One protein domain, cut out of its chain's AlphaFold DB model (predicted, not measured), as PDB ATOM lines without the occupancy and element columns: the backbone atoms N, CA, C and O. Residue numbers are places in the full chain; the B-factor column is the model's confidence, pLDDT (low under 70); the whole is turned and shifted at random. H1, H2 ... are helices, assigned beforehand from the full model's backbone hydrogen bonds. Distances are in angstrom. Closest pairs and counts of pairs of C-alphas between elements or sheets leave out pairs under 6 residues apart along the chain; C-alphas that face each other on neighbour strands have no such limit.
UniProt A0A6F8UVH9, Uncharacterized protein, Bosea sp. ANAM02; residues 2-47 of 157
ATOM      1  N   ARG A   2      29.480   5.910  62.191       68.62
ATOM      2  CA  ARG A   2      29.964   4.825  63.082       68.62
ATOM      3  C   ARG A   2      29.444   4.895  64.532       68.62
ATOM      4  O   ARG A   2      29.069   3.871  65.082       68.62
ATOM      5  N   ALA A   3      29.350   6.091  65.118       76.75
ATOM      6  CA  ALA A   3      28.859   6.265  66.493       76.75
ATOM      7  C   ALA A   3      27.370   5.902  66.672       76.75
ATOM      8  O   ALA A   3      27.001   5.316  67.683       76.75
ATOM      9  N   LEU A   4      26.528   6.181  65.666       79.50
ATOM     10  CA  LEU A   4      25.108   5.807  65.687       79.50
ATOM     11  C   LEU A   4      24.917   4.289  65.569       79.50
ATOM     12  O   LEU A   4      24.042   3.735  66.226       79.50
ATOM     13  N   LEU A   5      25.770   3.609  64.795       79.75
ATOM     14  CA  LEU A   5      25.762   2.145  64.698       79.75
ATOM     15  C   LEU A   5      26.163   1.481  66.021       79.75
ATOM     16  O   LEU A   5      25.541   0.502  66.420       79.75
ATOM     17  N   ILE A   6      27.155   2.034  66.726       80.06
ATOM     18  CA  ILE A   6      27.570   1.527  68.043       80.06
ATOM     19  C   ILE A   6      26.452   1.738  69.071       80.06
ATOM     20  O   ILE A   6      26.137   0.812  69.808       80.06
ATOM     21  N   ALA A   7      25.805   2.909  69.088       76.81
ATOM     22  CA  ALA A   7      24.699   3.192  70.007       76.81
ATOM     23  C   ALA A   7      23.473   2.294  69.755       76.81
ATOM     24  O   ALA A   7      22.881   1.782  70.703       76.81
ATOM     25  N   ALA A   8      23.125   2.047  68.488       75.81
ATOM     26  CA  ALA A   8      22.040   1.140  68.119       75.81
ATOM     27  C   ALA A   8      22.354  -0.321  68.488       75.81
ATOM     28  O   ALA A   8      21.492  -1.018  69.020       75.81
ATOM     29  N   ALA A   9      23.595  -0.771  68.275       73.19
ATOM     30  CA  ALA A   9      24.036  -2.099  68.694       73.19
ATOM     31  C   ALA A   9      24.012  -2.251  70.225       73.19
ATOM     32  O   ALA A   9      23.547  -3.267  70.730       73.19
ATOM     33  N   LEU A  10      24.443  -1.227  70.972       70.06
ATOM     34  CA  LEU A  10      24.428  -1.240  72.439       70.06
ATOM     35  C   LEU A  10      22.997  -1.275  73.000       70.06
ATOM     36  O   LEU A  10      22.719  -2.027  73.932       70.06
ATOM     37  N   GLY A  11      22.082  -0.501  72.406       70.19
ATOM     38  CA  GLY A  11      20.664  -0.499  72.774       70.19
ATOM     39  C   GLY A  11      19.971  -1.831  72.479       70.19
ATOM     40  O   GLY A  11      19.148  -2.284  73.269       70.19
ATOM     41  N   TRP A  12      20.354  -2.502  71.391       68.12
ATOM     42  CA  TRP A  12      19.877  -3.848  71.065       68.12
ATOM     43  C   TRP A  12      20.423  -4.903  72.041       68.12
ATOM     44  O   TRP A  12      19.692  -5.780  72.488       68.12
ATOM     45  N   VAL A  13      21.686  -4.789  72.458       66.44
ATOM     46  CA  VAL A  13      22.266  -5.673  73.482       66.44
ATOM     47  C   VAL A  13      21.603  -5.468  74.851       66.44
ATOM     48  O   VAL A  13      21.419  -6.441  75.575       66.44
ATOM     49  N   MET A  14      21.182  -4.242  75.193       63.94
ATOM     50  CA  MET A  14      20.426  -3.962  76.426       63.94
ATOM     51  C   MET A  14      18.963  -4.421  76.386       63.94
ATOM     52  O   MET A  14      18.390  -4.662  77.447       63.94
ATOM     53  N   SER A  15      18.343  -4.527  75.205       65.62
ATOM     54  CA  SER A  15      16.972  -5.042  75.072       65.62
ATOM     55  C   SER A  15      16.907  -6.569  75.036       65.62
ATOM     56  O   SER A  15      15.823  -7.145  75.159       65.62
ATOM     57  N   LEU A  16      18.057  -7.238  74.902       69.56
ATOM     58  CA  LEU A  16      18.148  -8.680  75.042       69.56
ATOM     59  C   LEU A  16      17.962  -9.065  76.520       69.56
ATOM     60  O   LEU A  16      18.675  -8.551  77.384       69.56
ATOM     61  N   PRO A  17      17.042  -9.992  76.841       80.00
ATOM     62  CA  PRO A  17      16.908 -10.484  78.203       80.00
ATOM     63  C   PRO A  17      18.244 -11.096  78.621       80.00
ATOM     64  O   PRO A  17      18.805 -11.902  77.892       80.00
ATOM     65  N   TRP A  18      18.760 -10.750  79.797       74.44
ATOM     66  CA  TRP A  18      20.080 -11.201  80.270       74.44
ATOM     67  C   TRP A  18      20.284 -12.727  80.144       74.44
ATOM     68  O   TRP A  18      21.386 -13.213  79.902       74.44
ATOM     69  N   ILE A  19      19.185 -13.479  80.220       74.44
ATOM     70  CA  ILE A  19      19.099 -14.923  79.982       74.44
ATOM     71  C   ILE A  19      19.651 -15.333  78.603       74.44
ATOM     72  O   ILE A  19      20.342 -16.344  78.519       74.44
ATOM     73  N   THR A  20      19.398 -14.573  77.530       83.62
ATOM     74  CA  THR A  20      19.932 -14.882  76.191       83.62
ATOM     75  C   THR A  20      21.426 -14.609  76.102       83.62
ATOM     76  O   THR A  20      22.151 -15.388  75.493       83.62
ATOM     77  N   LEU A  21      21.929 -13.555  76.749       82.81
ATOM     78  CA  LEU A  21      23.372 -13.307  76.816       82.81
ATOM     79  C   LEU A  21      24.093 -14.432  77.568       82.81
ATOM     80  O   LEU A  21      25.119 -14.927  77.101       82.81
ATOM     81  N   PHE A  22      23.528 -14.891  78.688       83.25
ATOM     82  CA  PHE A  22      24.065 -16.037  79.420       83.25
ATOM     83  C   PHE A  22      23.974 -17.338  78.618       83.25
ATOM     84  O   PHE A  22      24.933 -18.105  78.620       83.25
ATOM     85  N   SER A  23      22.874 -17.584  77.900       83.44
ATOM     86  CA  SER A  23      22.744 -18.795  77.083       83.44
ATOM     87  C   SER A  23      23.757 -18.823  75.936       83.44
ATOM     88  O   SER A  23      24.382 -19.861  75.714       83.44
ATOM     89  N   TYR A  24      24.007 -17.688  75.273       89.12
ATOM     90  CA  TYR A  24      25.068 -17.572  74.271       89.12
ATOM     91  C   TYR A  24      26.457 -17.787  74.873       89.12
ATOM     92  O   TYR A  24      27.263 -18.508  74.288       89.12
ATOM     93  N   LEU A  25      26.736 -17.223  76.052       91.56
ATOM     94  CA  LEU A  25      28.022 -17.403  76.728       91.56
ATOM     95  C   LEU A  25      28.271 -18.878  77.067       91.56
ATOM     96  O   LEU A  25      29.341 -19.406  76.768       91.56
ATOM     97  N   VAL A  26      27.270 -19.567  77.619       94.75
ATOM     98  CA  VAL A  26      27.344 -21.007  77.913       94.75
ATOM     99  C   VAL A  26      27.582 -21.815  76.635       94.75
ATOM    100  O   VAL A  26      28.438 -22.699  76.621       94.75
ATOM    101  N   LEU A  27      26.888 -21.488  75.543       95.62
ATOM    102  CA  LEU A  27      27.035 -22.185  74.265       95.62
ATOM    103  C   LEU A  27      28.440 -22.005  73.667       95.62
ATOM    104  O   LEU A  27      29.017 -22.970  73.167       95.62
ATOM    105  N   ILE A  28      29.024 -20.809  73.782       95.38
ATOM    106  CA  ILE A  28      30.406 -20.533  73.362       95.38
ATOM    107  C   ILE A  28      31.398 -21.366  74.181       95.38
ATOM    108  O   ILE A  28      32.291 -21.985  73.605       95.38
ATOM    109  N   VAL A  29      31.234 -21.436  75.504       96.38
ATOM    110  CA  VAL A  29      32.112 -22.241  76.371       96.38
ATOM    111  C   VAL A  29      32.031 -23.727  76.011       96.38
ATOM    112  O   VAL A  29      33.066 -24.381  75.883       96.38
ATOM    113  N   ILE A  30      30.824 -24.252  75.775       96.19
ATOM    114  CA  ILE A  30      30.620 -25.643  75.338       96.19
ATOM    115  C   ILE A  30      31.301 -25.892  73.988       96.19
ATOM    116  O   ILE A  30      31.990 -26.899  73.828       96.19
ATOM    117  N   ALA A  31      31.155 -24.976  73.028       96.19
ATOM    118  CA  ALA A  31      31.782 -25.098  71.715       96.19
ATOM    119  C   ALA A  31      33.316 -25.104  71.805       96.19
ATOM    120  O   ALA A  31      33.960 -25.932  71.162       96.19
ATOM    121  N   ILE A  32      33.905 -24.238  72.638       96.12
ATOM    122  CA  ILE A  32      35.357 -24.205  72.878       96.12
ATOM    123  C   ILE A  32      35.828 -25.519  73.511       96.12
ATOM    124  O   ILE A  32      36.813 -26.098  73.051       96.12
ATOM    125  N   ALA A  33      35.118 -26.027  74.520       96.19
ATOM    126  CA  ALA A  33      35.453 -27.296  75.163       96.19
ATOM    127  C   ALA A  33      35.360 -28.479  74.183       96.19
ATOM    128  O   ALA A  33      36.240 -29.340  74.166       96.19
ATOM    129  N   ALA A  34      34.336 -28.501  73.327       95.75
ATOM    130  CA  ALA A  34      34.186 -29.509  72.283       95.75
ATOM    131  C   ALA A  34      35.322 -29.434  71.254       95.75
ATOM    132  O   ALA A  34      35.901 -30.462  70.908       95.75
ATOM    133  N   LEU A  35      35.692 -28.230  70.805       94.81
ATOM    134  CA  LEU A  35      36.804 -28.032  69.874       94.81
ATOM    135  C   LEU A  35      38.137 -28.481  70.490       94.81
ATOM    136  O   LEU A  35      38.934 -29.138  69.822       94.81
ATOM    137  N   TRP A  36      38.357 -28.184  71.773       95.25
ATOM    138  CA  TRP A  36      39.534 -28.629  72.516       95.25
ATOM    139  C   TRP A  36      39.589 -30.158  72.619       95.25
ATOM    140  O   TRP A  36      40.616 -30.758  72.311       95.25
ATOM    141  N   LEU A  37      38.467 -30.806  72.952       91.75
ATOM    142  CA  LEU A  37      38.363 -32.268  72.975       91.75
ATOM    143  C   LEU A  37      38.622 -32.892  71.602       91.75
ATOM    144  O   LEU A  37      39.318 -33.899  71.521       91.75
ATOM    145  N   ILE A  38      38.100 -32.295  70.528       88.56
ATOM    146  CA  ILE A  38      38.358 -32.745  69.155       88.56
ATOM    147  C   ILE A  38      39.842 -32.590  68.818       88.56
ATOM    148  O   ILE A  38      40.427 -33.524  68.282       88.56
ATOM    149  N   SER A  39      40.474 -31.470  69.175       87.75
ATOM    150  CA  SER A  39      41.908 -31.258  68.955       87.75
ATOM    151  C   SER A  39      42.747 -32.305  69.688       87.75
ATOM    152  O   SER A  39      43.594 -32.945  69.072       87.75
ATOM    153  N   VAL A  40      42.458 -32.562  70.967       86.88
ATOM    154  CA  VAL A  40      43.128 -33.609  71.758       86.88
ATOM    155  C   VAL A  40      42.862 -35.000  71.175       86.88
ATOM    156  O   VAL A  40      43.753 -35.847  71.149       86.88
ATOM    157  N   ALA A  41      41.650 -35.265  70.689       82.88
ATOM    158  CA  ALA A  41      41.305 -36.538  70.063       82.88
ATOM    159  C   ALA A  41      42.014 -36.735  68.716       82.88
ATOM    160  O   ALA A  41      42.424 -37.853  68.411       82.88
ATOM    161  N   ILE A  42      42.177 -35.674  67.923       81.31
ATOM    162  CA  ILE A  42      42.939 -35.696  66.671       81.31
ATOM    163  C   ILE A  42      44.417 -35.888  66.975       81.31
ATOM    164  O   ILE A  42      45.033 -36.729  66.345       81.31
ATOM    165  N   GLU A  43      44.978 -35.201  67.966       78.62
ATOM    166  CA  GLU A  43      46.380 -35.364  68.364       78.62
ATOM    167  C   GLU A  43      46.656 -36.791  68.867       78.62
ATOM    168  O   GLU A  43      47.621 -37.432  68.456       78.62
ATOM    169  N   ARG A  44      45.720 -37.369  69.634       68.19
ATOM    170  CA  ARG A  44      45.752 -38.788  70.029       68.19
ATOM    171  C   ARG A  44      45.575 -39.769  68.867       68.19
ATOM    172  O   ARG A  44      46.000 -40.908  69.002       68.19
ATOM    173  N   ARG A  45      44.930 -39.367  67.765       64.12
ATOM    174  CA  ARG A  45      44.778 -40.177  66.537       64.12
ATOM    175  C   ARG A  45      45.895 -39.940  65.513       64.12
ATOM    176  O   ARG A  45      46.101 -40.791  64.654       64.12
ATOM    177  N   ALA A  46      46.579 -38.799  65.584       58.94
ATOM    178  CA  ALA A  46      47.731 -38.438  64.763       58.94
ATOM    179  C   ALA A  46      49.007 -39.123  65.262       58.94
ATOM    180  O   ALA A  46      49.919 -39.362  64.475       58.94
ATOM    181  N   ILE A  47      49.040 -39.518  66.537       54.56
ATOM    182  CA  ILE A  47      49.849 -40.655  66.970       54.56
ATOM    183  C   ILE A  47      49.122 -41.894  66.429       54.56
ATOM    184  O   ILE A  47      48.043 -42.221  66.931       54.56
TER     185      ILE A  47
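AT A GLANCE: This is residues 2 to 47 of the 157 residues of an uncharacterized protein of Bosea sp. ANAM02 (UniProt A0A6F8UVH9). Two helices make an open, thin L: the long arm is H2, the shorter arm is H1, and the tight link between them forms the corner. The arms do not fold back on each other. The printed part has 46 residues with two named helices, H1 then H2, and no named strand; the class is all helix. It is extended, with a radius of gyration of the C-alphas of 17.5 A, and spans 52 by 26 by 5 A.

IN THESE COORDINATES: Find C-alpha 18 at (20.080, -11.201, 80.270); from there H2, residues 18 to 46, runs 41.8 A to C-alpha 46 at (47.731, -38.438, 64.763). Go back to C-alpha 2 at (29.964, 4.825, 63.082), where H1, residues 2 to 15, begins; it is 20.2 A long.

HOW THE PARTS SIT: H2 and H1 are only just apart, with their closest C-alphas 8.4 A from each other. Look along residues 22 to 47, of which 22 to 46 belong to H2, and residues 2 to 12 of H1: both stretches stand free. In H1 and H2 every O i to N i+4 pair is within hydrogen-bond range.

THE WHOLE: The C-alphas farthest apart are those of Leu 4 and Ile 47, 52.7 A. The printed part has no cut. Confidence is under 70 at residue 2, residues 12 to 16 and residues 44 to 47.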